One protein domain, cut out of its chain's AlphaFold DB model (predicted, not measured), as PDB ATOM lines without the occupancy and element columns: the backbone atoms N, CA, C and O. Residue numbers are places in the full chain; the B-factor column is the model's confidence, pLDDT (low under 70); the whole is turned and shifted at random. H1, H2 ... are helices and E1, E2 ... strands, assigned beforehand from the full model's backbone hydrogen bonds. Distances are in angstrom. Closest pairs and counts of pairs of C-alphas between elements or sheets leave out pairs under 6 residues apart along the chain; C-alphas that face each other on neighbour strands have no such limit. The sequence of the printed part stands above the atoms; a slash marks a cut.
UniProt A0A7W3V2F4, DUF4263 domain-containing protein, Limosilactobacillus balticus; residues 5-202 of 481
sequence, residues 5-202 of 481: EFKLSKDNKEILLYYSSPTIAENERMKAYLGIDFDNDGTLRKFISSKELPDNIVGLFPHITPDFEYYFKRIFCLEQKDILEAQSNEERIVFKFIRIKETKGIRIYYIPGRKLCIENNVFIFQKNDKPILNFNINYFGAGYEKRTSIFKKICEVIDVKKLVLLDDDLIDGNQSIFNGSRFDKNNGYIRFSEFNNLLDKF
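Overview. This is residues 5 to 202 of the 481 residues of the protein "DUF4263 domain-containing protein" of Limosilactobacillus balticus (UniProt A0A7W3V2F4). A strongly twisted sheet of seven strands, curled like part of a barrel, makes the body of an elongated domain. Helices H1 and H2 with the E3-E4 hairpin make one end of its long axis, and E11 and E12 the other; the E5-E6 hairpin lies between H1 and H3, and H5 stands up from the sheet at E13. The printed part has 198 residues, in the order E1 E2 H1 E3 E4 H2 E5 E6 E7 E8 H3 E9 H4 E10 E11 E12 E13 H5; the class is mixed, with under half of the residues in named elements. The large sheet is mixed, ordered E1, E2, E7, E8, E9, E10, E13. The whole is compact, with a radius of gyration of the C-alphas of 18.9 A and spans of 62 by 35 by 27 A.

Arrangement. E1, residues 5 to 8, and E2, 14 to 20, form an antiparallel hairpin, with N 7 and O 16 at 3.0 A. H1, residues 24 to 33, only grazes the large sheet and is close to but not clearly touching H2, residues 55 to 58; the closest C-alphas are those of Ala 32 and Ile 57, 6.4 A. E3, residues 36 to 38, and E4, 44 to 46, form a hairpin, with N 37 and O 45 at 2.9 A. E5, residues 69 to 72, and E6, 76 to 79, form another, with N 70 and O 78 at 2.8 A. E7, residues 92 to 103, is antiparallel to E2, with N 17 and O 95 at 2.9 A, and forms a hairpin with E8, residues 106 to 111, with N 101 and O 108 at 2.9 A. The pairing is staggered: residues 92 to 99 of E7 pair with E2 and 99 to 103 with E8. The closest C-alphas of E6 and H3, residues 113 to 116, are those of Cys 77 and Lys 115, 4.7 A. E9, residues 122 to 127, is antiparallel to E8, with N 109 and O 124 at 2.8 A. E9, H4, residues 150 to 155, and E10, 163 to 166, form a strand-helix-strand unit, two parallel neighbour strands with a helix between, whose crossover is left-handed; N 123 and O 163 are 2.9 A apart. E11, residues 176 to 178, and E12, 181 to 183, meet only at a point. E13, residues 189 to 191, is parallel to E10, with N 190 and O 164 at 2.8 A. H5, residues 192 to 201, lies over E13 and stands up from the sheet at 57 degrees; H4 and H5 are near each other. In H1, H4 and H5 every O i to N i+4 pair is within hydrogen-bond range; H2 and H3 are too short for one.

Along the chain. E1 begins at C-alpha 5, (-5.881, 5.014, -5.359). E7 measures 33.0 A from first to last C-alpha, E2 19.2 A, H1 14.3 A and H5 14.1 A. H5 ends at C-alpha 201, (15.647, 10.164, -11.424).

Size, cuts and confidence. The two farthest C-alphas, those of Asp 55 and Gly 173, are 62.4 A apart. The printed part has no cut. The links from E6 to E7 and from E9 to H4 are long. The mean pLDDT of the printed part is 83.9; residues 56 to 63, 65, 160 to 161 and 172 to 188 are under 70.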
ATOM      1  N   GLU A   5      -6.322   6.372  -5.686       94.69
ATOM      2  CA  GLU A   5      -5.881   5.014  -5.359       94.69
ATOM      3  C   GLU A   5      -6.133   4.061  -6.531       94.69
ATOM      4  O   GLU A   5      -7.081   4.238  -7.289       94.69
ATOM      5  N   PHE A   6      -5.306   3.023  -6.656       96.12
ATOM      6  CA  PHE A   6      -5.484   1.964  -7.646       96.12
ATOM      7  C   PHE A   6      -5.706   0.641  -6.922       96.12
ATOM      8  O   PHE A   6      -4.938   0.313  -6.014       96.12
ATOM      9  N   LYS A   7      -6.746  -0.113  -7.289       95.75
ATOM     10  CA  LYS A   7      -7.010  -1.443  -6.708       95.75
ATOM     11  C   LYS A   7      -7.388  -2.437  -7.791       95.75
ATOM     12  O   LYS A   7      -8.014  -2.078  -8.784       95.75
ATOM     13  N   LEU A   8      -6.996  -3.686  -7.584       95.94
ATOM     14  CA  LEU A   8      -7.358  -4.796  -8.454       95.94
ATOM     15  C   LEU A   8      -8.857  -5.100  -8.315       95.94
ATOM     16  O   LEU A   8      -9.393  -5.091  -7.205       95.94
ATOM     17  N   SER A   9      -9.536  -5.345  -9.434       93.94
ATOM     18  CA  SER A   9     -10.930  -5.787  -9.449       93.94
ATOM     19  C   SER A   9     -11.070  -7.191  -8.852       93.94
ATOM     20  O   SER A   9     -10.125  -7.976  -8.848       93.94
ATOM     21  N   LYS A  10     -12.273  -7.544  -8.375       91.12
ATOM     22  CA  LYS A  10     -12.538  -8.860  -7.757       91.12
ATOM     23  C   LYS A  10     -12.265 -10.047  -8.691       91.12
ATOM     24  O   LYS A  10     -11.952 -11.130  -8.217       91.12
ATOM     25  N   ASP A  11     -12.401  -9.849 -10.000       90.31
ATOM     26  CA  ASP A  11     -12.149 -10.862 -11.030       90.31
ATOM     27  C   ASP A  11     -10.703 -10.846 -11.560       90.31
ATOM     28  O   ASP A  11     -10.384 -11.601 -12.478       90.31
ATOM     29  N   ASN A  12      -9.833  -9.995 -11.001       89.81
ATOM     30  CA  ASN A  12      -8.434  -9.795 -11.388       89.81
ATOM     31  C   ASN A  12      -8.213  -9.401 -12.863       89.81
ATOM     32  O   ASN A  12      -7.096  -9.512 -13.370       89.81
ATOM     33  N   LYS A  13      -9.253  -8.929 -13.563       94.06
ATOM     34  CA  LYS A  13      -9.180  -8.538 -14.983       94.06
ATOM     35  C   LYS A  13      -8.994  -7.044 -15.199       94.06
ATOM     36  O   LYS A  13      -8.682  -6.633 -16.314       94.06
ATOM     37  N   GLU A  14      -9.170  -6.220 -14.175       95.44
ATOM     38  CA  GLU A  14      -9.038  -4.771 -14.284       95.44
ATOM     39  C   GLU A  14      -8.340  -4.180 -13.057       95.44
ATOM     40  O   GLU A  14      -8.424  -4.700 -11.947       95.44
ATOM     41  N   ILE A  15      -7.660  -3.053 -13.245       97.31
ATOM     42  CA  ILE A  15      -7.253  -2.181 -12.144       97.31
ATOM     43  C   ILE A  15      -8.148  -0.957 -12.202       97.31
ATOM     44  O   ILE A  15      -8.236  -0.273 -13.228       97.31
ATOM     45  N   LEU A  16      -8.822  -0.716 -11.087       97.56
ATOM     46  CA  LEU A  16      -9.765   0.365 -10.884       97.56
ATOM     47  C   LEU A  16      -9.041   1.567 -10.280       97.56
ATOM     48  O   LEU A  16      -8.212   1.404  -9.380       97.56
ATOM     49  N   LEU A  17      -9.371   2.762 -10.761       96.94
ATOM     50  CA  LEU A  17      -8.934   4.030 -10.189       96.94
ATOM     51  C   LEU A  17     -10.046   4.549  -9.280       96.94
ATOM     52  O   LEU A  17     -11.152   4.813  -9.740       96.94
ATOM     53  N   TYR A  18      -9.747   4.702  -7.997       95.88
ATOM     54  CA  TYR A  18     -10.623   5.337  -7.021       95.88
ATOM     55  C   TYR A  18     -10.189   6.788  -6.869       95.88
ATOM     56  O   TYR A  18      -9.034   7.055  -6.531       95.88
ATOM     57  N   TYR A  19     -11.112   7.709  -7.109       93.56
ATOM     58  CA  TYR A  19     -10.901   9.134  -6.928       93.56
ATOM     59  C   TYR A  19     -11.731   9.632  -5.748       93.56
ATOM     60  O   TYR A  19     -12.941   9.417  -5.710       93.56
ATOM     61  N   SER A  20     -11.081  10.304  -4.802       91.12
ATOM     62  CA  SER A  20     -11.741  11.003  -3.698       91.12
ATOM     63  C   SER A  20     -11.301  12.459  -3.712       91.12
ATOM     64  O   SER A  20     -10.110  12.758  -3.586       91.12
ATOM     65  N   SER A  21     -12.264  13.362  -3.876       84.31
ATOM     66  CA  SER A  21     -11.996  14.797  -3.905       84.31
ATOM     67  C   SER A  21     -11.517  15.292  -2.533       84.31
ATOM     68  O   SER A  21     -12.075  14.887  -1.514       84.31
ATOM     69  N   PRO A  22     -10.503  16.171  -2.457       82.25
ATOM     70  CA  PRO A  22     -10.049  16.737  -1.190       82.25
ATOM     71  C   PRO A  22     -10.978  17.840  -0.661       82.25
ATOM     72  O   PRO A  22     -10.872  18.190   0.512       82.25
ATOM     73  N   THR A  23     -11.864  18.399  -1.495       86.06
ATOM     74  CA  THR A  23     -12.832  19.432  -1.093       86.06
ATOM     75  C   THR A  23     -14.211  19.182  -1.705       86.06
ATOM     76  O   THR A  23     -14.324  18.563  -2.766       86.06
ATOM     77  N   ILE A  24     -15.257  19.707  -1.058       84.38
ATOM     78  CA  ILE A  24     -16.638  19.654  -1.562       84.38
ATOM     79  C   ILE A  24     -16.724  20.334  -2.935       84.38
ATOM     80  O   ILE A  24     -17.226  19.744  -3.883       84.38
ATOM     81  N   ALA A  25     -16.130  21.523  -3.084       83.38
ATOM     82  CA  ALA A  25     -16.141  22.266  -4.345       83.38
ATOM     83  C   ALA A  25     -15.485  21.498  -5.508       83.38
ATOM     84  O   ALA A  25     -15.994  21.510  -6.627       83.38
ATOM     85  N   GLU A  26     -14.368  20.804  -5.268       82.94
ATOM     86  CA  GLU A  26     -13.740  19.966  -6.298       82.94
ATOM     87  C   GLU A  26     -14.548  18.697  -6.608       82.94
ATOM     88  O   GLU A  26     -14.464  18.198  -7.733       82.94
ATOM     89  N   ASN A  27     -15.340  18.199  -5.652       87.19
ATOM     90  CA  ASN A  27     -16.227  17.056  -5.860       87.19
ATOM     91  C   ASN A  27     -17.378  17.455  -6.789       87.19
ATOM     92  O   ASN A  27     -17.534  16.867  -7.855       87.19
ATOM     93  N   GLU A  28     -18.083  18.534  -6.449       85.38
ATOM     94  CA  GLU A  28     -19.171  19.087  -7.263       85.38
ATOM     95  C   GLU A  28     -18.691  19.456  -8.668       85.38
ATOM     96  O   GLU A  28     -19.323  19.115  -9.667       85.38
ATOM     97  N   ARG A  29     -17.494  20.046  -8.771       84.75
ATOM     98  CA  ARG A  29     -16.852  20.294 -10.063       84.75
ATOM     99  C   ARG A  29     -16.661  19.001 -10.852       84.75
ATOM    100  O   ARG A  29     -17.014  18.941 -12.024       84.75
ATOM    101  N   MET A  30     -16.060  17.980 -10.251       88.19
ATOM    102  CA  MET A  30     -15.814  16.708 -10.930       88.19
ATOM    103  C   MET A  30     -17.128  16.049 -11.376       88.19
ATOM    104  O   MET A  30     -17.204  15.614 -12.524       88.19
ATOM    105  N   LYS A  31     -18.157  16.026 -10.522       88.62
ATOM    106  CA  LYS A  31     -19.491  15.509 -10.860       88.62
ATOM    107  C   LYS A  31     -20.090  16.237 -12.066       88.62
ATOM    108  O   LYS A  31     -20.511  15.583 -13.017       88.62
ATOM    109  N   ALA A  32     -20.009  17.569 -12.086       86.06
ATOM    110  CA  ALA A  32     -20.471  18.395 -13.202       86.06
ATOM    111  C   ALA A  32     -19.757  18.060 -14.522       86.06
ATOM    112  O   ALA A  32     -20.407  17.823 -15.538       86.06
ATOM    113  N   TYR A  33     -18.420  17.984 -14.508       88.38
ATOM    114  CA  TYR A  33     -17.630  17.635 -15.698       88.38
ATOM    115  C   TYR A  33     -17.899  16.213 -16.194       88.38
ATOM    116  O   TYR A  33     -17.862  15.980 -17.396       88.38
ATOM    117  N   LEU A  34     -18.183  15.277 -15.288       90.44
ATOM    118  CA  LEU A  34     -18.548  13.901 -15.627       90.44
ATOM    119  C   LEU A  34     -20.037  13.740 -15.959       90.44
ATOM    120  O   LEU A  34     -20.449  12.636 -16.310       90.44
ATOM    121  N   GLY A  35     -20.846  14.793 -15.839       89.69
ATOM    122  CA  GLY A  35     -22.285  14.705 -16.051       89.69
ATOM    123  C   GLY A  35     -22.932  13.671 -15.136       89.69
ATOM    124  O   GLY A  35     -23.725  12.862 -15.605       89.69
ATOM    125  N   ILE A  36     -22.571  13.641 -13.856       90.50
ATOM    126  CA  ILE A  36     -23.142  12.697 -12.888       90.50
ATOM    127  C   ILE A  36     -23.698  13.410 -11.664       90.50
ATOM    128  O   ILE A  36     -23.251  14.502 -11.324       90.50
ATOM    129  N   ASP A  37     -24.617  12.744 -10.978       90.44
ATOM    130  CA  ASP A  37     -25.099  13.128  -9.654       90.44
ATOM    131  C   ASP A  37     -25.477  11.877  -8.843       90.44
ATOM    132  O   ASP A  37     -25.435  10.763  -9.370       90.44
ATOM    133  N   PHE A  38     -25.836  12.037  -7.574       89.50
ATOM    134  CA  PHE A  38     -26.414  10.981  -6.744       89.50
ATOM    135  C   PHE A  38     -27.776  11.432  -6.232       89.50
ATOM    136  O   PHE A  38     -27.953  12.593  -5.875       89.50
ATOM    137  N   ASP A  39     -28.755  10.534  -6.223       86.62
ATOM    138  CA  ASP A  39     -30.030  10.836  -5.575       86.62
ATOM    139  C   ASP A  39     -30.004  10.607  -4.067       86.62
ATOM    140  O   ASP A  39     -29.019  10.137  -3.508       86.62
ATOM    141  N   ASN A  40     -31.119  10.936  -3.411       84.25
ATOM    142  CA  ASN A  40     -31.283  10.816  -1.962       84.25
ATOM    143  C   ASN A  40     -31.039   9.389  -1.431       84.25
ATOM    144  O   ASN A  40     -30.743   9.233  -0.249       84.25
ATOM    145  N   ASP A  41     -31.157   8.369  -2.288       85.12
ATOM    146  CA  ASP A  41     -30.901   6.965  -1.947       85.12
ATOM    147  C   ASP A  41     -29.433   6.560  -2.200       85.12
ATOM    148  O   ASP A  41     -29.049   5.406  -1.995       85.12
ATOM    149  N   GLY A  42     -28.591   7.498  -2.648       83.12
ATOM    150  CA  GLY A  42     -27.184   7.282  -2.976       83.12
ATOM    151  C   GLY A  42     -26.964   6.568  -4.310       83.12
ATOM    152  O   GLY A  42     -25.873   6.034  -4.545       83.12
ATOM    153  N   THR A  43     -27.966   6.533  -5.193       88.00
ATOM    154  CA  THR A  43     -27.862   5.901  -6.513       88.00
ATOM    155  C   THR A  43     -27.285   6.884  -7.523       88.00
ATOM    156  O   THR A  43     -27.743   8.020  -7.648       88.00
ATOM    157  N   LEU A  44     -26.271   6.444  -8.276       92.38
ATOM    158  CA  LEU A  44     -25.629   7.264  -9.302       92.38
ATOM    159  C   LEU A  44     -26.592   7.542 -10.466       92.38
ATOM    160  O   LEU A  44     -27.067   6.620 -11.129       92.38
ATOM    161  N   ARG A  45     -26.785   8.819 -10.785       89.88
ATOM    162  CA  ARG A  45     -27.462   9.311 -11.987       89.88
ATOM    163  C   ARG A  45     -26.441   9.822 -12.996       89.88
ATOM    164  O   ARG A  45     -25.453  10.452 -12.627       89.88
ATOM    165  N   LYS A  46     -26.684   9.551 -14.278       90.62
ATOM    166  CA  LYS A  46     -25.860  10.007 -15.406       90.62
ATOM    167  C   LYS A  46     -26.711  10.859 -16.337       90.62
ATOM    168  O   LYS A  46     -27.754  10.400 -16.794       90.62
ATOM    169  N   PHE A  47     -26.252  12.068 -16.624       87.88
ATOM    170  CA  PHE A  47     -26.856  12.948 -17.618       87.88
ATOM    171  C   PHE A  47     -26.369  12.557 -19.015       87.88
ATOM    172  O   PHE A  47     -25.207  12.178 -19.185       87.88
ATOM    173  N   ILE A  48     -27.251  12.638 -20.011       82.56
ATOM    174  CA  ILE A  48     -26.945  12.251 -21.398       82.56
ATOM    175  C   ILE A  48     -26.411  13.457 -22.178       82.56
ATOM    176  O   ILE A  48     -25.628  13.307 -23.115       82.56
ATOM    177  N   SER A  49     -26.808  14.664 -21.778       78.81
ATOM    178  CA  SER A  49     -26.443  15.912 -22.442       78.81
ATOM    179  C   SER A  49     -26.141  17.010 -21.436       78.81
ATOM    180  O   SER A  49     -26.774  17.100 -20.386       78.81
ATOM    181  N   SER A  50     -25.218  17.910 -21.778       73.56
ATOM    182  CA  SER A  50     -24.911  19.087 -20.954       73.56
ATOM    183  C   SER A  50     -26.110  20.023 -20.762       73.56
ATOM    184  O   SER A  50     -26.109  20.823 -19.833       73.56
ATOM    185  N   LYS A  51     -27.150  19.905 -21.601       74.69
ATOM    186  CA  LYS A  51     -28.424  20.632 -21.466       74.69
ATOM    187  C   LYS A  51     -29.341  20.082 -20.367       74.69
ATOM    188  O   LYS A  51     -30.282  20.765 -19.988       74.69
ATOM    189  N   GLU A  52     -29.108  18.853 -19.914       77.56
ATOM    190  CA  GLU A  52     -29.887  18.196 -18.852       77.56
ATOM    191  C   GLU A  52     -29.296  18.459 -17.462       77.56
ATOM    192  O   GLU A  52     -29.869  18.042 -16.456       77.56
ATOM    193  N   LEU A  53     -28.144  19.133 -17.401       75.38
ATOM    194  CA  LEU A  53     -27.522  19.506 -16.143       75.38
ATOM    195  C   LEU A  53     -28.369  20.570 -15.426       75.38
ATOM    196  O   LEU A  53     -28.783  21.541 -16.059       75.38
ATOM    197  N   PRO A  54     -28.578  20.435 -14.107       74.12
ATOM    198  CA  PRO A  54     -29.250  21.442 -13.293       74.12
ATOM    199  C   PRO A  54     -28.636  22.849 -13.437       74.12
ATOM    200  O   PRO A  54     -27.413  22.998 -13.451       74.12
ATOM    201  N   ASP A  55     -29.467  23.898 -13.487       71.06
ATOM    202  CA  ASP A  55     -29.022  25.292 -13.704       71.06
ATOM    203  C   ASP A  55     -27.999  25.777 -12.660       71.06
ATOM    204  O   ASP A  55     -27.062  26.516 -12.976       71.06
ATOM    205  N   ASN A  56     -28.131  25.311 -11.416       68.44
ATOM    206  CA  ASN A  56     -27.187  25.581 -10.328       68.44
ATOM    207  C   ASN A  56     -25.795  24.965 -10.568       68.44
ATOM    208  O   ASN A  56     -24.824  25.430  -9.975       68.44
ATOM    209  N   ILE A  57     -25.685  23.956 -11.436       66.06
ATOM    210  CA  ILE A  57     -24.434  23.295 -11.835       66.06
ATOM    211  C   ILE A  57     -23.891  23.907 -13.134       66.06
ATOM    212  O   ILE A  57     -22.692  24.185 -13.230       66.06
ATOM    213  N   VAL A  58     -24.764  24.185 -14.111       64.50
ATOM    214  CA  VAL A  58     -24.406  24.830 -15.391       64.50
ATOM    215  C   VAL A  58     -23.805  26.220 -15.161       64.50
ATOM    216  O   VAL A  58     -22.792  26.566 -15.774       64.50
ATOM    217  N   GLY A  59     -24.370  26.998 -14.231       61.47
ATOM    218  CA  GLY A  59     -23.897  28.345 -13.898       61.47
ATOM    219  C   GLY A  59     -22.506  28.407 -13.255       61.47
ATOM    220  O   GLY A  59     -21.882  29.467 -13.258       61.47
ATOM    221  N   LEU A  60     -21.987  27.290 -12.732       60.06
ATOM    222  CA  LEU A  60     -20.682  27.244 -12.069       60.06
ATOM    223  C   LEU A  60     -19.518  26.942 -13.031       60.06
ATOM    224  O   LEU A  60     -18.375  27.262 -12.696       60.06
ATOM    225  N   PHE A  61     -19.761  26.355 -14.218       67.38
ATOM    226  CA  PHE A  61     -18.680  25.838 -15.078       67.38
ATOM    227  C   PHE A  61     -18.971  25.944 -16.597       67.38
ATOM    228  O   PHE A  61     -19.534  25.025 -17.187       67.38
ATOM    229  N   PRO A  62     -18.495  26.999 -17.294       57.69
ATOM    230  CA  PRO A  62     -18.867  27.307 -18.687       57.69
ATOM    231  C   PRO A  62     -18.231  26.417 -19.781       57.69
ATOM    232  O   PRO A  62     -18.368  26.713 -20.967       57.69
ATOM    233  N   HIS A  63     -17.507  25.346 -19.429       68.25
ATOM    234  CA  HIS A  63     -16.675  24.568 -20.369       68.25
ATOM    235  C   HIS A  63     -16.901  23.050 -20.306       68.25
ATOM    236  O   HIS A  63     -15.950  22.277 -20.432       68.25
ATOM    237  N   ILE A  64     -18.135  22.605 -20.072       71.19
ATOM    238  CA  ILE A  64     -18.466  21.173 -20.073       71.19
ATOM    239  C   ILE A  64     -18.399  20.648 -21.512       71.19
ATOM    240  O   ILE A  64     -19.054  21.177 -22.412       71.19
ATOM    241  N   THR A  65     -17.573  19.627 -21.735       69.88
ATOM    242  CA  THR A  65     -17.431  18.974 -23.040       69.88
ATOM    243  C   THR A  65     -18.645  18.085 -23.325       69.88
ATOM    244  O   THR A  65     -19.198  17.513 -22.385       69.88
ATOM    245  N   PRO A  66     -19.033  17.883 -24.598       70.25
ATOM    246  CA  PRO A  66     -20.098  16.938 -24.953       70.25
ATOM    247  C   PRO A  66     -19.848  15.513 -24.435       70.25
ATOM    248  O   PRO A  66     -20.791  14.817 -24.083       70.25
ATOM    249  N   ASP A  67     -18.578  15.109 -24.343       71.44
ATOM    250  CA  ASP A  67     -18.164  13.765 -23.921       71.44
ATOM    251  C   ASP A  67     -18.029  13.584 -22.396       71.44
ATOM    252  O   ASP A  67     -17.576  12.531 -21.942       71.44
ATOM    253  N   PHE A  68     -18.403  14.594 -21.595       88.06
ATOM    254  CA  PHE A  68     -18.303  14.580 -20.130       88.06
ATOM    255  C   PHE A  68     -16.928  14.122 -19.603       88.06
ATOM    256  O   PHE A  68     -16.780  13.080 -18.949       88.06
ATOM    257  N   GLU A  69     -15.902  14.919 -19.918       89.19
ATOM    258  CA  GLU A  69     -14.507  14.656 -19.576       89.19
ATOM    259  C   GLU A  69     -14.056  15.440 -18.337       89.19
ATOM    260  O   GLU A  69     -14.178  16.665 -18.255       89.19
ATOM    261  N   TYR A  70     -13.423  14.743 -17.397       90.44
ATOM    262  CA  TYR A  70     -12.767  15.330 -16.236       90.44
ATOM    263  C   TYR A  70     -11.249  15.134 -16.286       90.44
ATOM    264  O   TYR A  70     -10.729  14.015 -16.260       90.44
ATOM    265  N   TYR A  71     -10.521  16.251 -16.287       89.94
ATOM    266  CA  TYR A  71      -9.061  16.268 -16.328       89.94
ATOM    267  C   TYR A  71      -8.460  16.400 -14.927       89.94
ATOM    268  O   TYR A  71      -8.399  17.494 -14.356       89.94
ATOM    269  N   PHE A  72      -7.911  15.310 -14.389       89.38
ATOM    270  CA  PHE A  72      -7.203  15.342 -13.110       89.38
ATOM    271  C   PHE A  72      -5.725  15.683 -13.301       89.38
ATOM    272  O   PHE A  72      -4.961  14.910 -13.886       89.38
ATOM    273  N   LYS A  73      -5.304  16.846 -12.780       86.19
ATOM    274  CA  LYS A  73      -3.906  17.330 -12.757       86.19
ATOM    275  C   LYS A  73      -3.171  17.267 -14.108       86.19
ATOM    276  O   LYS A  73      -1.945  17.286 -14.125       86.19
ATOM    277  N   ARG A  74      -3.902  17.211 -15.233       84.31
ATOM    278  CA  ARG A  74      -3.370  16.956 -16.589       84.31
ATOM    279  C   ARG A  74      -2.593  15.633 -16.718       84.31
ATOM    280  O   ARG A  74      -1.758  15.491 -17.609       84.31
ATOM    281  N   ILE A  75      -2.842  14.696 -15.807       92.25
ATOM    282  CA  ILE A  75      -2.296  13.337 -15.838       92.25
ATOM    283  C   ILE A  75      -3.348  12.375 -16.365       92.25
ATOM    284  O   ILE A  75      -3.016  11.513 -17.171       92.25
ATOM    285  N   PHE A  76      -4.593  12.526 -15.908       94.94
ATOM    286  CA  PHE A  76      -5.690  11.662 -16.313       94.94
ATOM    287  C   PHE A  76      -6.789  12.455 -17.004       94.94
ATOM    288  O   PHE A  76      -7.131  13.545 -16.544       94.94
ATOM    289  N   CYS A  77      -7.359  11.871 -18.056       94.19
ATOM    290  CA  CYS A  77      -8.673  12.234 -18.573       94.19
ATOM    291  C   CYS A  77      -9.632  11.095 -18.221       94.19
ATOM    292  O   CYS A  77      -9.413   9.947 -18.616       94.19
ATOM    293  N   LEU A  78     -10.632  11.388 -17.401       93.81
ATOM    294  CA  LEU A  78     -11.631  10.433 -16.941       93.81
ATOM    295  C   LEU A  78     -12.969  10.798 -17.572       93.81
ATOM    296  O   LEU A  78     -13.337  11.965 -17.587       93.81
ATOM    297  N   GLU A  79     -13.691   9.805 -18.069       93.19
ATOM    298  CA  GLU A  79     -14.968  10.005 -18.755       93.19
ATOM    299  C   GLU A  79     -16.098   9.302 -18.011       93.19
ATOM    300  O   GLU A  79     -15.887   8.266 -17.366       93.19
ATOM    301  N   GLN A  80     -17.322   9.804 -18.186       93.19
ATOM    302  CA  GLN A  80     -18.530   9.216 -17.603       93.19
ATOM    303  C   GLN A  80     -18.675   7.713 -17.919       93.19
ATOM    304  O   GLN A  80     -19.074   6.916 -17.063       93.19
ATOM    305  N   LYS A  81     -18.292   7.287 -19.133       92.38
ATOM    306  CA  LYS A  81     -18.389   5.884 -19.580       92.38
ATOM    307  C   LYS A  81     -17.442   4.921 -18.863       92.38
ATOM    308  O   LYS A  81     -17.634   3.709 -18.935       92.38
ATOM    309  N   ASP A  82     -16.406   5.433 -18.204       94.69
ATOM    310  CA  ASP A  82     -15.465   4.609 -17.444       94.69
ATOM    311  C   ASP A  82     -15.928   4.355 -16.003       94.69
ATOM    312  O   ASP A  82     -15.317   3.531 -15.320       94.69
ATOM    313  N   ILE A  83     -16.988   5.027 -15.540       95.88
ATOM    314  CA  ILE A  83     -17.481   4.925 -14.163       95.88
ATOM    315  C   ILE A  83     -18.061   3.536 -13.891       95.88
ATOM    316  O   ILE A  83     -18.901   3.025 -14.636       95.88
ATOM    317  N   LEU A  84     -17.639   2.948 -12.774       95.00
ATOM    318  CA  LEU A  84     -18.196   1.732 -12.206       95.00
ATOM    319  C   LEU A  84     -19.240   2.105 -11.149       95.00
ATOM    320  O   LEU A  84     -18.914   2.364  -9.990       95.00
ATOM    321  N   GLU A  85     -20.498   2.135 -11.577       92.81
ATOM    322  CA  GLU A  85     -21.632   2.659 -10.800       92.81
ATOM    323  C   GLU A  85     -21.790   1.935  -9.462       92.81
ATOM    324  O   GLU A  85     -21.770   2.567  -8.415       92.81
ATOM    325  N   ALA A  86     -21.782   0.599  -9.482       90.69
ATOM    326  CA  ALA A  86     -21.962  -0.243  -8.296       90.69
ATOM    327  C   ALA A  86     -20.871  -0.103  -7.211       90.69
ATOM    328  O   ALA A  86     -20.987  -0.707  -6.147       90.69
ATOM    329  N   GLN A  87     -19.776   0.615  -7.482       92.25
ATOM    330  CA  GLN A  87     -18.717   0.882  -6.499       92.25
ATOM    331  C   GLN A  87     -18.520   2.375  -6.217       92.25
ATOM    332  O   GLN A  87     -17.663   2.717  -5.399       92.25
ATOM    333  N   SER A  88     -19.267   3.243  -6.898       93.56
ATOM    334  CA  SER A  88     -19.175   4.692  -6.745       93.56
ATOM    335  C   SER A  88     -20.208   5.187  -5.738       93.56
ATOM    336  O   SER A  88     -21.291   4.623  -5.624       93.56
ATOM    337  N   ASN A  89     -19.865   6.242  -5.009       91.88
ATOM    338  CA  ASN A  89     -20.751   6.952  -4.093       91.88
ATOM    339  C   ASN A  89     -20.427   8.455  -4.109       91.88
ATOM    340  O   ASN A  89     -19.483   8.879  -4.781       91.88
ATOM    341  N   GLU A  90     -21.180   9.252  -3.351       87.69
ATOM    342  CA  GLU A  90     -21.041  10.713  -3.323       87.69
ATOM    343  C   GLU A  90     -19.622  11.216  -3.028       87.69
ATOM    344  O   GLU A  90     -19.209  12.247  -3.559       87.69
ATOM    345  N   GLU A  91     -18.852  10.501  -2.207       87.69
ATOM    346  CA  GLU A  91     -17.500  10.900  -1.796       87.69
ATOM    347  C   GLU A  91     -16.395  10.314  -2.685       87.69
ATOM    348  O   GLU A  91     -15.243  10.775  -2.669       87.69
ATOM    349  N   ARG A  92     -16.704   9.243  -3.417       91.62
ATOM    350  CA  ARG A  92     -15.711   8.456  -4.138       91.62
ATOM    351  C   ARG A  92     -16.271   7.888  -5.431       91.62
ATOM    352  O   ARG A  92     -17.112   6.993  -5.423       91.62
ATOM    353  N   ILE A  93     -15.673   8.307  -6.540       94.94
ATOM    354  CA  ILE A  93     -15.984   7.776  -7.868       94.94
ATOM    355  C   ILE A  93     -14.939   6.740  -8.266       94.94
ATOM    356  O   ILE A  93     -13.735   6.926  -8.051       94.94
ATOM    357  N   VAL A  94     -15.405   5.635  -8.839       96.31
ATOM    358  CA  VAL A  94     -14.565   4.505  -9.239       96.31
ATOM    359  C   VAL A  94     -14.593   4.367 -10.746       96.31
ATOM    360  O   VAL A  94     -15.659   4.287 -11.345       96.31
ATOM    361  N   PHE A  95     -13.417   4.290 -11.359       96.88
ATOM    362  CA  PHE A  95     -13.263   4.192 -12.804       96.88
ATOM    363  C   PHE A  95     -12.583   2.882 -13.175       96.88
ATOM    364  O   PHE A  95     -11.555   2.515 -12.598       96.88
ATOM    365  N   LYS A  96     -13.086   2.211 -14.211       97.19
ATOM    366  CA  LYS A  96     -12.305   1.197 -14.924       97.19
ATOM    367  C   LYS A  96     -11.093   1.897 -15.514       97.19
ATOM    368  O   LYS A  96     -11.266   2.846 -16.274       97.19
ATOM    369  N   PHE A  97      -9.874   1.469 -15.200       97.25
ATOM    370  CA  PHE A  97      -8.678   2.204 -15.623       97.25
ATOM    371  C   PHE A  97      -7.768   1.363 -16.517       97.25
ATOM    372  O   PHE A  97      -7.633   1.672 -17.703       97.25
ATOM    373  N   ILE A  98      -7.225   0.267 -15.987       97.94
ATOM    374  CA  ILE A  98      -6.300  -0.628 -16.697       97.94
ATOM    375  C   ILE A  98      -6.992  -1.959 -16.946       97.94
ATOM    376  O   ILE A  98      -7.540  -2.538 -16.013       97.94
ATOM    377  N   ARG A  99      -6.925  -2.477 -18.172       97.69
ATOM    378  CA  ARG A  99      -7.387  -3.839 -18.475       97.69
ATOM    379  C   ARG A  99      -6.221  -4.810 -18.393       97.69
ATOM    380  O   ARG A  99      -5.153  -4.521 -18.926       97.69
ATOM    381  N   ILE A 100      -6.440  -5.954 -17.765       96.81
ATOM    382  CA  ILE A 100      -5.478  -7.044 -17.646       96.81
ATOM    383  C   ILE A 100      -5.930  -8.176 -18.564       96.81
ATOM    384  O   ILE A 100      -7.066  -8.645 -18.494       96.81
ATOM    385  N   LYS A 101      -5.025  -8.628 -19.428       95.25
ATOM    386  CA  LYS A 101      -5.211  -9.827 -20.244       95.25
ATOM    387  C   LYS A 101      -4.036 -10.764 -20.034       95.25
ATOM    388  O   LYS A 101      -2.892 -10.339 -20.124       95.25
ATOM    389  N   GLU A 102      -4.319 -12.040 -19.817       91.81
ATOM    390  CA  GLU A 102      -3.290 -13.076 -19.748       91.81
ATOM    391  C   GLU A 102      -3.306 -13.914 -21.029       91.81
ATOM    392  O   GLU A 102      -4.365 -14.255 -21.561       91.81
ATOM    393  N   THR A 103      -2.138 -14.199 -21.598       86.19
ATOM    394  CA  THR A 103      -1.999 -15.009 -22.818       86.19
ATOM    395  C   THR A 103      -0.615 -15.646 -22.856       86.19
ATOM    396  O   THR A 103       0.380 -14.938 -22.764       86.19
ATOM    397  N   LYS A 104      -0.533 -16.973 -23.042       84.06
ATOM    398  CA  LYS A 104       0.738 -17.707 -23.229       84.06
ATOM    399  C   LYS A 104       1.803 -17.393 -22.153       84.06
ATOM    400  O   LYS A 104       2.960 -17.158 -22.480       84.06
ATOM    401  N   GLY A 105       1.402 -17.347 -20.880       85.62
ATOM    402  CA  GLY A 105       2.313 -17.081 -19.755       85.62
ATOM    403  C   GLY A 105       2.706 -15.609 -19.564       85.62
ATOM    404  O   GLY A 105       3.568 -15.313 -18.740       85.62
ATOM    405  N   ILE A 106       2.077 -14.689 -20.298       88.75
ATOM    406  CA  ILE A 106       2.324 -13.247 -20.233       88.75
ATOM    407  C   ILE A 106       1.065 -12.519 -19.774       88.75
ATOM    408  O   ILE A 106      -0.027 -12.750 -20.304       88.75
ATOM    409  N   ARG A 107       1.258 -11.562 -18.868       93.12
ATOM    410  CA  ARG A 107       0.262 -10.611 -18.397       93.12
ATOM    411  C   ARG A 107       0.461  -9.296 -19.127       93.12
ATOM    412  O   ARG A 107       1.551  -8.725 -19.126       93.12
ATOM    413  N   ILE A 108      -0.602  -8.821 -19.757       94.62
ATOM    414  CA  ILE A 108      -0.632  -7.585 -20.529       94.62
ATOM    415  C   ILE A 108      -1.542  -6.609 -19.802       94.62
ATOM    416  O   ILE A 108      -2.742  -6.860 -19.672       94.62
ATOM    417  N   TYR A 109      -0.984  -5.483 -19.372       96.56
ATOM    418  CA  TYR A 109      -1.757  -4.346 -18.900       96.56
ATOM    419  C   TYR A 109      -1.956  -3.368 -20.051       96.56
ATOM    420  O   TYR A 109      -0.992  -2.917 -20.668       96.56
ATOM    421  N   TYR A 110      -3.209  -3.040 -20.331       96.25
ATOM    422  CA  TYR A 110      -3.599  -2.109 -21.377       96.25
ATOM    423  C   TYR A 110      -4.218  -0.859 -20.763       96.25
ATOM    424  O   TYR A 110      -5.223  -0.943 -20.047       96.25
ATOM    425  N   ILE A 111      -3.633   0.296 -21.080       96.06
ATOM    426  CA  ILE A 111      -4.144   1.610 -20.693       96.06
ATOM    427  C   ILE A 111      -4.458   2.395 -21.973       96.06
ATOM    428  O   ILE A 111      -3.545   2.676 -22.756       96.06
ATOM    429  N   PRO A 112      -5.733   2.755 -22.211       95.00
ATOM    430  CA  PRO A 112      -6.093   3.651 -23.302       95.00
ATOM    431  C   PRO A 112      -5.355   4.990 -23.189       95.00
ATOM    432  O   PRO A 112      -5.388   5.609 -22.125       95.00
ATOM    433  N   GLY A 113      -4.750   5.464 -24.281       92.81
ATOM    434  CA  GLY A 113      -3.964   6.706 -24.294       92.81
ATOM    435  C   GLY A 113      -4.750   7.920 -23.800       92.81
ATOM    436  O   GLY A 113      -4.247   8.698 -22.988       92.81
ATOM    437  N   ARG A 114      -6.040   8.004 -24.171       93.00
ATOM    438  CA  ARG A 114      -6.964   9.052 -23.705       93.00
ATOM    439  C   ARG A 114      -6.956   9.205 -22.183       93.00
ATOM    440  O   ARG A 114      -6.858  10.320 -21.687       93.00
ATOM    441  N   LYS A 115      -6.908   8.091 -21.435       95.38
ATOM    442  CA  LYS A 115      -6.912   8.097 -19.962       95.38
ATOM    443  C   LYS A 115      -5.659   8.709 -19.357       95.38
ATOM    444  O   LYS A 115      -5.664   9.026 -18.174       95.38
ATOM    445  N   LEU A 116      -4.604   8.864 -20.151       94.81
ATOM    446  CA  LEU A 116      -3.322   9.459 -19.784       94.81
ATOM    447  C   LEU A 116      -3.067  10.799 -20.502       94.81
ATOM    448  O   LEU A 116      -1.951  11.319 -20.447       94.81
ATOM    449  N   CYS A 117      -4.083  11.352 -21.180       91.81
ATOM    450  CA  CYS A 117      -3.988  12.566 -21.995       91.81
ATOM    451  C   CYS A 117      -2.906  12.488 -23.094       91.81
ATOM    452  O   CYS A 117      -2.194  13.469 -23.332       91.81
ATOM    453  N   ILE A 118      -2.764  11.323 -23.733       91.19
ATOM    454  CA  ILE A 118      -1.831  11.069 -24.842       91.19
ATOM    455  C   ILE A 118      -2.533  10.332 -25.986       91.19
ATOM    456  O   ILE A 118      -3.516   9.624 -25.775       91.19
ATOM    457  N   GLU A 119      -2.000  10.446 -27.198       88.62
ATOM    458  CA  GLU A 119      -2.526   9.721 -28.363       88.62
ATOM    459  C   GLU A 119      -2.188   8.224 -28.303       88.62
ATOM    460  O   GLU A 119      -2.957   7.366 -28.741       88.62
ATOM    461  N   ASN A 120      -1.037   7.887 -27.716       88.12
ATOM    462  CA  ASN A 120      -0.533   6.524 -27.697       88.12
ATOM    463  C   ASN A 120      -1.203   5.674 -26.621       88.12
ATOM    464  O   ASN A 120      -1.156   5.971 -25.430       88.12
ATOM    465  N   ASN A 121      -1.730   4.524 -27.030       91.94
ATOM    466  CA  ASN A 121      -2.085   3.478 -26.082       91.94
ATOM    467  C   ASN A 121      -0.830   2.892 -25.425       91.94
ATOM    468  O   ASN A 121       0.180   2.664 -26.101       91.94
ATOM    469  N   VAL A 122      -0.934   2.598 -24.129       93.12
ATOM    470  CA  VAL A 122       0.158   2.030 -23.335       93.12
ATOM    471  C   VAL A 122      -0.086   0.546 -23.107       93.12
ATOM    472  O   VAL A 122      -1.158   0.139 -22.649       93.12
ATOM    473  N   PHE A 123       0.931  -0.253 -23.410       92.75
ATOM    474  CA  PHE A 123       0.956  -1.689 -23.172       92.75
ATOM    475  C   PHE A 123       2.112  -2.026 -22.243       92.75
ATOM    476  O   PHE A 123       3.241  -1.609 -22.483       92.75
ATOM    477  N   ILE A 124       1.838  -2.793 -21.198       93.88
ATOM    478  CA  ILE A 124       2.838  -3.218 -20.222       93.88
ATOM    479  C   ILE A 124       2.826  -4.742 -20.200       93.88
ATOM    480  O   ILE A 124       1.797  -5.341 -19.896       93.88
ATOM    481  N   PHE A 125       3.946  -5.365 -20.545       92.00
ATOM    482  CA  PHE A 125       4.081  -6.816 -20.644       92.00
ATOM    483  C   PHE A 125       4.916  -7.337 -19.479       92.00
ATOM    484  O   PHE A 125       6.046  -6.897 -19.295       92.00
ATOM    485  N   GLN A 126       4.364  -8.275 -18.714       91.62
ATOM    486  CA  GLN A 126       4.994  -8.906 -17.552       91.62
ATOM    487  C   GLN A 126       4.846 -10.428 -17.650       91.62
ATOM    488  O   GLN A 126       3.852 -10.913 -18.189       91.62
ATOM    489  N   LYS A 127       5.794 -11.207 -17.121       89.12
ATOM    490  CA  LYS A 127       5.568 -12.653 -16.954       89.12
ATOM    491  C   LYS A 127       4.445 -12.920 -15.938       89.12
ATOM    492  O   LYS A 127       4.328 -12.215 -14.937       89.12
ATOM    493  N   ASN A 128       3.617 -13.935 -16.193       86.69
ATOM    494  CA  ASN A 128       2.472 -14.285 -15.335       86.69
ATOM    495  C   ASN A 128       2.872 -14.761 -13.931       86.69
ATOM    496  O   ASN A 128       2.076 -14.618 -13.002       86.69
ATOM    497  N   ASP A 129       4.068 -15.338 -13.794       87.38
ATOM    498  CA  ASP A 129       4.627 -15.858 -12.541       87.38
ATOM    499  C   ASP A 129       5.017 -14.750 -11.549       87.38
ATOM    500  O   ASP A 129       5.125 -14.997 -10.347       87.38
ATOM    501  N   LYS A 130       5.172 -13.510 -12.025       89.44
ATOM    502  CA  LYS A 130       5.396 -12.341 -11.177       89.44
ATOM    503  C   LYS A 130       4.099 -11.830 -10.548       89.44
ATOM    504  O   LYS A 130       3.021 -11.940 -11.145       89.44
ATOM    505  N   PRO A 131       4.189 -11.195  -9.363       90.94
ATOM    506  CA  PRO A 131       3.042 -10.546  -8.748       90.94
ATOM    507  C   PRO A 131       2.510  -9.421  -9.637       90.94
ATOM    508  O   PRO A 131       3.264  -8.751 -10.351       90.94
ATOM    509  N   ILE A 132       1.199  -9.194  -9.545       90.06
ATOM    510  CA  ILE A 132       0.522  -8.109 -10.252       90.06
ATOM    511  C   ILE A 132       1.177  -6.773  -9.885       90.06
ATOM    512  O   ILE A 132       1.417  -6.486  -8.711       90.06
ATOM    513  N   LEU A 133       1.455  -5.952 -10.900       91.31
ATOM    514  CA  LEU A 133       2.039  -4.628 -10.717       91.31
ATOM    515  C   LEU A 133       1.193  -3.760  -9.778       91.31
ATOM    516  O   LEU A 133      -0.011  -3.582  -9.966       91.31
ATOM    517  N   ASN A 134       1.859  -3.175  -8.783       90.38
ATOM    518  CA  ASN A 134       1.247  -2.267  -7.823       90.38
ATOM    519  C   ASN A 134       1.299  -0.820  -8.338       90.38
ATOM    520  O   ASN A 134       2.251  -0.077  -8.074       90.38
ATOM    521  N   PHE A 135       0.275  -0.424  -9.091       93.62
ATOM    522  CA  PHE A 135       0.175   0.929  -9.630       93.62
ATOM    523  C   PHE A 135      -0.113   1.951  -8.532       93.62
ATOM    524  O   PHE A 135      -0.927   1.753  -7.636       93.62
ATOM    525  N   ASN A 136       0.548   3.097  -8.628       92.50
ATOM    526  CA  ASN A 136       0.284   4.253  -7.784       92.50
ATOM    527  C   ASN A 136       0.516   5.536  -8.587       92.50
ATOM    528  O   ASN A 136       1.072   5.495  -9.682       92.50
ATOM    529  N   ILE A 137       0.127   6.687  -8.038       90.44
ATOM    530  CA  ILE A 137       0.224   7.970  -8.748       90.44
ATOM    531  C   ILE A 137       1.645   8.301  -9.239       90.44
ATOM    532  O   ILE A 137       1.784   9.004 -10.232       90.44
ATOM    533  N   ASN A 138       2.702   7.773  -8.612       89.25
ATOM    534  CA  ASN A 138       4.082   8.023  -9.036       89.25
ATOM    535  C   ASN A 138       4.453   7.335 -10.355       89.25
ATOM    536  O   ASN A 138       5.412   7.769 -10.979       89.25
ATOM    537  N   TYR A 139       3.705   6.316 -10.794       92.06
ATOM    538  CA  TYR A 139       3.873   5.737 -12.134       92.06
ATOM    539  C   TYR A 139       3.461   6.713 -13.239       92.06
ATOM    540  O   TYR A 139       3.931   6.606 -14.366       92.06
ATOM    541  N   PHE A 140       2.566   7.650 -12.922       93.75
ATOM    542  CA  PHE A 140       1.911   8.509 -13.905       93.75
ATOM    543  C   PHE A 140       2.306   9.980 -13.757       93.75
ATOM    544  O   PHE A 140       2.384  10.697 -14.751       93.75
ATOM    545  N   GLY A 141       2.564  10.428 -12.525       91.50
ATOM    546  CA  GLY A 141       2.806  11.821 -12.173       91.50
ATOM    547  C   GLY A 141       4.119  12.082 -11.441       91.50
ATOM    548  O   GLY A 141       4.495  11.376 -10.494       91.50
ATOM    549  N   ALA A 142       4.759  13.193 -11.794       88.50
ATOM    550  CA  ALA A 142       5.932  13.741 -11.119       88.50
ATOM    551  C   ALA A 142       5.861  15.278 -10.991       88.50
ATOM    552  O   ALA A 142       4.863  15.897 -11.372       88.50
ATOM    553  N   GLY A 143       6.896  15.883 -10.400       80.88
ATOM    554  CA  GLY A 143       6.986  17.333 -10.210       80.88
ATOM    555  C   GLY A 143       5.958  17.926  -9.237       80.88
ATOM    556  O   GLY A 143       5.391  17.209  -8.405       80.88
ATOM    557  N   TYR A 144       5.739  19.242  -9.364       76.50
ATOM    558  CA  TYR A 144       4.896  20.056  -8.477       76.50
ATOM    559  C   TYR A 144       3.513  19.432  -8.285       76.50
ATOM    560  O   TYR A 144       2.779  19.235  -9.252       76.50
ATOM    561  N   GLU A 145       3.189  19.062  -7.041       78.06
ATOM    562  CA  GLU A 145       1.945  18.380  -6.649       78.06
ATOM    563  C   GLU A 145       1.560  17.163  -7.510       78.06
ATOM    564  O   GLU A 145       0.382  16.795  -7.558       78.06
ATOM    565  N   LYS A 146       2.520  16.526  -8.194       85.25
ATOM    566  CA  LYS A 146       2.245  15.499  -9.209       85.25
ATOM    567  C   LYS A 146       1.343  16.037 -10.323       85.25
ATOM    568  O   LYS A 146       0.261  15.510 -10.541       85.25
ATOM    569  N   ARG A 147       1.760  17.112 -10.993       85.88
ATOM    570  CA  ARG A 147       1.057  17.710 -12.147       85.88
ATOM    571  C   ARG A 147       1.773  17.491 -13.481       85.88
ATOM    572  O   ARG A 147       1.253  17.866 -14.527       85.88
ATOM    573  N   THR A 148       2.962  16.891 -13.474       89.25
ATOM    574  CA  THR A 148       3.682  16.531 -14.701       89.25
ATOM    575  C   THR A 148       3.384  15.080 -15.058       89.25
ATOM    576  O   THR A 148       3.790  14.182 -14.324       89.25
ATOM    577  N   SER A 149       2.698  14.852 -16.182       92.81
ATOM    578  CA  SER A 149       2.473  13.505 -16.723       92.81
ATOM    579  C   SER A 149       3.781  12.925 -17.265       92.81
ATOM    580  O   SER A 149       4.376  13.474 -18.195       92.81
ATOM    581  N   ILE A 150       4.224  11.811 -16.680       93.00
ATOM    582  CA  ILE A 150       5.419  11.078 -17.113       93.00
ATOM    583  C   ILE A 150       5.205  10.534 -18.521       93.00
ATOM    584  O   ILE A 150       6.038  10.739 -19.394       93.00
ATOM    585  N   PHE A 151       4.056   9.903 -18.765       92.38
ATOM    586  CA  PHE A 151       3.734   9.316 -20.060       92.38
ATOM    587  C   PHE A 151       3.659  10.360 -21.172       92.38
ATOM    588  O   PHE A 151       4.208  10.133 -22.244       92.38
ATOM    589  N   LYS A 152       3.085  11.538 -20.897       91.69
ATOM    590  CA  LYS A 152       3.100  12.646 -21.856       91.69
ATOM    591  C   LYS A 152       4.522  13.099 -22.180       91.69
ATOM    592  O   LYS A 152       4.848  13.275 -23.344       91.69
ATOM    593  N   LYS A 153       5.384  13.225 -21.165       91.00
ATOM    594  CA  LYS A 153       6.796  13.589 -21.360       91.00
ATOM    595  C   LYS A 153       7.573  12.548 -22.156       91.00
ATOM    596  O   LYS A 153       8.424  12.930 -22.944       91.00
ATOM    597  N   ILE A 154       7.274  11.264 -21.967       88.62
ATOM    598  CA  ILE A 154       7.858  10.194 -22.777       88.62
ATOM    599  C   ILE A 154       7.377  10.336 -24.228       88.62
ATOM    600  O   ILE A 154       8.215  10.410 -25.113       88.62
ATOM    601  N   CYS A 155       6.066  10.448 -24.471       86.81
ATOM    602  CA  CYS A 155       5.489  10.624 -25.813       86.81
ATOM    603  C   CYS A 155       5.998  11.872 -26.555       86.81
ATOM    604  O   CYS A 155       6.073  11.856 -27.772       86.81
ATOM    605  N   GLU A 156       6.377  12.938 -25.845       86.94
ATOM    606  CA  GLU A 156       6.976  14.139 -26.451       86.94
ATOM    607  C   GLU A 156       8.404  13.908 -26.985       86.94
ATOM    608  O   GLU A 156       8.881  14.709 -27.785       86.94
ATOM    609  N   VAL A 157       9.098  12.853 -26.541       82.50
ATOM    610  CA  VAL A 157      10.500  12.574 -26.917       82.50
ATOM    611  C   VAL A 157      10.684  11.283 -27.716       82.50
ATOM    612  O   VAL A 157      11.798  10.991 -28.145       82.50
ATOM    613  N   ILE A 158       9.619  10.503 -27.912       75.56
ATOM    614  CA  ILE A 158       9.629   9.268 -28.707       75.56
ATOM    615  C   ILE A 158       8.694   9.422 -29.905       75.56
ATOM    616  O   ILE A 158       7.582   9.918 -29.768       75.56
ATOM    617  N   ASP A 159       9.119   8.937 -31.068       71.00
ATOM    618  CA  ASP A 159       8.291   8.894 -32.276       71.00
ATOM    619  C   ASP A 159       7.796   7.463 -32.512       71.00
ATOM    620  O   ASP A 159       8.364   6.692 -33.285       71.00
ATOM    621  N   VAL A 160       6.779   7.046 -31.751       67.88
ATOM    622  CA  VAL A 160       6.176   5.711 -31.885       67.88
ATOM    623  C   VAL A 160       4.659   5.795 -31.865       67.88
ATOM    624  O   VAL A 160       4.075   6.633 -31.188       67.88
ATOM    625  N   LYS A 161       3.987   4.869 -32.560       65.44
ATOM    626  CA  LYS A 161       2.513   4.768 -32.562       65.44
ATOM    627  C   LYS A 161       1.950   4.107 -31.300       65.44
ATOM    628  O   LYS A 161       0.792   4.334 -30.945       65.44
ATOM    629  N   LYS A 162       2.737   3.280 -30.610       73.81
ATOM    630  CA  LYS A 162       2.339   2.550 -29.395       73.81
ATOM    631  C   LYS A 162       3.460   2.635 -28.377       73.81
ATOM    632  O   LYS A 162       4.609   2.412 -28.738       73.81
ATOM    633  N   LEU A 163       3.118   2.891 -27.117       85.94
ATOM    634  CA  LEU A 163       4.097   2.871 -26.039       85.94
ATOM    635  C   LEU A 163       4.094   1.496 -25.371       85.94
ATOM    636  O   LEU A 163       3.076   1.068 -24.824       85.94
ATOM    637  N   VAL A 164       5.236   0.816 -25.414       88.19
ATOM    638  CA  VAL A 164       5.403  -0.524 -24.846       88.19
ATOM    639  C   VAL A 164       6.390  -0.477 -23.688       88.19
ATOM    640  O   VAL A 164       7.542  -0.092 -23.869       88.19
ATOM    641  N   LEU A 165       5.944  -0.901 -22.506       89.88
ATOM    642  CA  LEU A 165       6.810  -1.230 -21.379       89.88
ATOM    643  C   LEU A 165       6.984  -2.750 -21.327       89.88
ATOM    644  O   LEU A 165       5.993  -3.485 -21.284       89.88
ATOM    645  N   LEU A 166       8.226  -3.224 -21.321       87.75
ATOM    646  CA  LEU A 166       8.546  -4.651 -21.356       87.75
ATOM    647  C   LEU A 166       9.325  -5.059 -20.105       87.75
ATOM    648  O   LEU A 166      10.327  -4.436 -19.756       87.75
ATOM    649  N   ASP A 167       8.861  -6.110 -19.437       87.12
ATOM    650  CA  ASP A 167       9.591  -6.741 -18.343       87.12
ATOM    651  C   ASP A 167      10.950  -7.264 -18.832       87.12
ATOM    652  O   ASP A 167      11.038  -7.915 -19.873       87.12
ATOM    653  N   ASP A 168      12.004  -6.973 -18.069       83.38
ATOM    654  CA  ASP A 168      13.385  -7.324 -18.399       83.38
ATOM    655  C   ASP A 168      13.559  -8.834 -18.643       83.38
ATOM    656  O   ASP A 168      14.298  -9.234 -19.540       83.38
ATOM    657  N   ASP A 169      12.815  -9.676 -17.918       82.62
ATOM    658  CA  ASP A 169      12.911 -11.139 -18.029       82.62
ATOM    659  C   ASP A 169      12.293 -11.703 -19.320       82.62
ATOM    660  O   ASP A 169      12.386 -12.908 -19.579       82.62
ATOM    661  N   LEU A 170      11.595 -10.872 -20.097       77.69
ATOM    662  CA  LEU A 170      11.033 -11.228 -21.404       77.69
ATOM    663  C   LEU A 170      12.029 -10.968 -22.549       77.69
ATOM    664  O   LEU A 170      11.677 -11.145 -23.716       77.69
ATOM    665  N   ILE A 171      13.250 -10.534 -22.231       70.12
ATOM    666  CA  ILE A 171      14.291 -10.176 -23.194       70.12
ATOM    667  C   ILE A 171      15.411 -11.213 -23.108       70.12
ATOM    668  O   ILE A 171      16.057 -11.338 -22.073       70.12
ATOM    669  N   ASP A 172      15.660 -11.925 -24.208       56.31
ATOM    670  CA  ASP A 172      16.706 -12.947 -24.291       56.31
ATOM    671  C   ASP A 172      17.803 -12.470 -25.262       56.31
ATOM    672  O   ASP A 172      17.629 -12.441 -26.482       56.31
ATOM    673  N   GLY A 173      18.931 -11.987 -24.731       52.56
ATOM    674  CA  GLY A 173      20.001 -11.386 -25.540       52.56
ATOM    675  C   GLY A 173      19.558 -10.168 -26.376       52.56
ATOM    676  O   GLY A 173      18.542  -9.530 -26.113       52.56
ATOM    677  N   ASN A 174      20.335  -9.803 -27.404       46.19
ATOM    678  CA  ASN A 174      20.098  -8.623 -28.259       46.19
ATOM    679  C   ASN A 174      18.808  -8.688 -29.122       46.19
ATOM    680  O   ASN A 174      18.650  -7.871 -30.031       46.19
ATOM    681  N   GLN A 175      17.887  -9.630 -28.879       48.16
ATOM    682  CA  GLN A 175      16.620  -9.762 -29.606       48.16
ATOM    683  C   GLN A 175      15.448 -10.030 -28.648       48.16
ATOM    684  O   GLN A 175      15.354 -11.077 -28.020       48.16
ATOM    685  N   SER A 176      14.491  -9.103 -28.578       51.81
ATOM    686  CA  SER A 176      13.203  -9.306 -27.902       51.81
ATOM    687  C   SER A 176      12.285 -10.155 -28.781       51.81
ATOM    688  O   SER A 176      11.544  -9.638 -29.622       51.81
ATOM    689  N   ILE A 177      12.352 -11.477 -28.620       49.72
ATOM    690  CA  ILE A 177      11.431 -12.406 -29.282       49.72
ATOM    691  C   ILE A 177      10.140 -12.461 -28.463       49.72
ATOM    692  O   ILE A 177      10.028 -13.193 -27.485       49.72
ATOM    693  N   PHE A 178       9.129 -11.712 -28.898       50.91
ATOM    694  CA  PHE A 178       7.756 -11.899 -28.444       50.91
ATOM    695  C   PHE A 178       6.954 -12.555 -29.565       50.91
ATOM    696  O   PHE A 178       6.611 -11.891 -30.536       50.91
ATOM    697  N   ASN A 179       6.678 -13.862 -29.458       43.09
ATOM    698  CA  ASN A 179       5.724 -14.604 -30.306       43.09
ATOM    699  C   ASN A 179       5.662 -14.133 -31.784       43.09
ATOM    700  O   ASN A 179       4.631 -13.646 -32.246       43.09
ATOM    701  N   GLY A 180       6.776 -14.225 -32.516       46.47
ATOM    702  CA  GLY A 180       6.824 -13.917 -33.955       46.47
ATOM    703  C   GLY A 180       6.739 -12.430 -34.336       46.47
ATOM    704  O   GLY A 180       6.835 -12.109 -35.515       46.47
ATOM    705  N   SER A 181       6.617 -11.516 -33.369       47.97
ATOM    706  CA  SER A 181       6.663 -10.066 -33.582       47.97
ATOM    707  C   SER A 181       8.038  -9.550 -33.151       47.97
ATOM    708  O   SER A 181       8.328  -9.470 -31.958       47.97
ATOM    709  N   ARG A 182       8.918  -9.225 -34.106       50.12
ATOM    710  CA  ARG A 182      10.184  -8.542 -33.796       50.12
ATOM    711  C   ARG A 182       9.867  -7.130 -33.301       50.12
ATOM    712  O   ARG A 182       9.549  -6.253 -34.100       50.12
ATOM    713  N   PHE A 183       9.971  -6.907 -31.993       53.62
ATOM    714  CA  PHE A 183      10.140  -5.559 -31.458       53.62
ATOM    715  C   PHE A 183      11.596  -5.166 -31.709       53.62
ATOM    716  O   PHE A 183      12.473  -5.515 -30.924       53.62
ATOM    717  N   ASP A 184      11.886  -4.547 -32.852       49.09
ATOM    718  CA  ASP A 184      13.200  -3.940 -33.065       49.09
ATOM    719  C   ASP A 184      13.294  -2.610 -32.288       49.09
ATOM    720  O   ASP A 184      12.293  -2.072 -31.806       49.09
ATOM    721  N   LYS A 185      14.508  -2.065 -32.152       47.53
ATOM    722  CA  LYS A 185      14.724  -0.756 -31.512       47.53
ATOM    723  C   LYS A 185      13.967   0.391 -32.212       47.53
ATOM    724  O   LYS A 185      13.782   1.428 -31.587       47.53
ATOM    725  N   ASN A 186      13.506   0.197 -33.450       43.00
ATOM    726  CA  ASN A 186      12.794   1.196 -34.252       43.00
ATOM    727  C   ASN A 186      11.266   1.149 -34.047       43.00
ATOM    728  O   ASN A 186      10.594   2.147 -34.270       43.00
ATOM    729  N   ASN A 187      10.721   0.030 -33.561       53.25
ATOM    730  CA  ASN A 187       9.336  -0.127 -33.099       53.25
ATOM    731  C   ASN A 187       9.199   0.001 -31.565       53.25
ATOM    732  O   ASN A 187       8.101  -0.178 -31.039       53.25
ATOM    733  N   GLY A 188      10.315   0.312 -30.890       63.22
ATOM    734  CA  GLY A 188      10.447   0.985 -29.593       63.22
ATOM    735  C   GLY A 188       9.701   0.375 -28.403       63.22
ATOM    736  O   GLY A 188       8.504   0.586 -28.229       63.22
ATOM    737  N   TYR A 189      10.431  -0.284 -27.501       79.06
ATOM    738  CA  TYR A 189       9.960  -0.583 -26.145       79.06
ATOM    739  C   TYR A 189      10.886   0.061 -25.109       79.06
ATOM    740  O   TYR A 189      12.060   0.303 -25.386       79.06
ATOM    741  N   ILE A 190      10.361   0.308 -23.911       82.75
ATOM    742  CA  ILE A 190      11.128   0.737 -22.740       82.75
ATOM    743  C   ILE A 190      11.151  -0.430 -21.760       82.75
ATOM    744  O   ILE A 190      10.103  -1.000 -21.436       82.75
ATOM    745  N   ARG A 191      12.331  -0.806 -21.275       85.88
ATOM    746  CA  ARG A 191      12.434  -1.859 -20.263       85.88
ATOM    747  C   ARG A 191      11.866  -1.403 -18.925       85.88
ATOM    748  O   ARG A 191      11.918  -0.221 -18.593       85.88
ATOM    749  N   PHE A 192      11.381  -2.330 -18.106       87.62
ATOM    750  CA  PHE A 192      10.934  -1.992 -16.750       87.62
ATOM    751  C   PHE A 192      12.057  -1.386 -15.915       87.62
ATOM    752  O   PHE A 192      11.824  -0.391 -15.230       87.62
ATOM    753  N   SER A 193      13.270  -1.932 -15.988       83.06
ATOM    754  CA  SER A 193      14.450  -1.353 -15.344       83.06
ATOM    755  C   SER A 193      14.713   0.094 -15.783       83.06
ATOM    756  O   SER A 193      14.923   0.964 -14.937       83.06
ATOM    757  N   GLU A 194      14.639   0.381 -17.082       83.31
ATOM    758  CA  GLU A 194      14.823   1.720 -17.656       83.31
ATOM    759  C   GLU A 194      13.712   2.681 -17.227       83.31
ATOM    760  O   GLU A 194      13.993   3.798 -16.788       83.31
ATOM    761  N   PHE A 195      12.458   2.238 -17.288       89.00
ATOM    762  CA  PHE A 195      11.306   3.024 -16.863       89.00
ATOM    763  C   PHE A 195      11.359   3.328 -15.362       89.00
ATOM    764  O   PHE A 195      11.179   4.474 -14.962       89.00
ATOM    765  N   ASN A 196      11.685   2.345 -14.522       87.25
ATOM    766  CA  ASN A 196      11.840   2.561 -13.083       87.25
ATOM    767  C   ASN A 196      13.012   3.505 -12.777       87.25
ATOM    768  O   ASN A 196      12.870   4.399 -11.950       87.25
ATOM    769  N   ASN A 197      14.134   3.384 -13.492       83.00
ATOM    770  CA  ASN A 197      15.269   4.306 -13.382       83.00
ATOM    771  C   ASN A 197      14.877   5.742 -13.781       83.00
ATOM    772  O   ASN A 197      15.270   6.704 -13.117       83.00
ATOM    773  N   LEU A 198      14.047   5.894 -14.819       86.00
ATOM    774  CA  LEU A 198      13.467   7.178 -15.214       86.00
ATOM    775  C   LEU A 198      12.572   7.749 -14.109       86.00
ATOM    776  O   LEU A 198      12.774   8.896 -13.712       86.00
ATOM    777  N   LEU A 199      11.622   6.962 -13.585       86.94
ATOM    778  CA  LEU A 199      10.782   7.363 -12.449       86.94
ATOM    779  C   LEU A 199      11.641   7.770 -11.252       86.94
ATOM    780  O   LEU A 199      11.300   8.700 -10.514       86.94
ATOM    781  N   ASP A 200      12.768   7.082 -11.068       81.94
ATOM    782  CA  ASP A 200      13.615   7.289  -9.917       81.94
ATOM    783  C   ASP A 200      14.410   8.583  -9.960       81.94
ATOM    784  O   ASP A 200      14.561   9.231  -8.917       81.94
ATOM    785  N   LYS A 201      14.868   8.954 -11.154       80.50
ATOM    786  CA  LYS A 201      15.647  10.164 -11.424       80.50
ATOM    787  C   LYS A 201      14.787  11.358 -11.827       80.50
ATOM    788  O   LYS A 201      15.324  12.455 -11.978       80.50
ATOM    789  N   PHE A 202      13.479  11.168 -11.998       83.06
ATOM    790  CA  PHE A 202      12.588  12.247 -12.395       83.06
ATOM    791  C   PHE A 202      12.618  13.385 -11.355       83.06
ATOM    792  O   PHE A 202      12.523  13.114 -10.152       83.06
TER     793      PHE A 202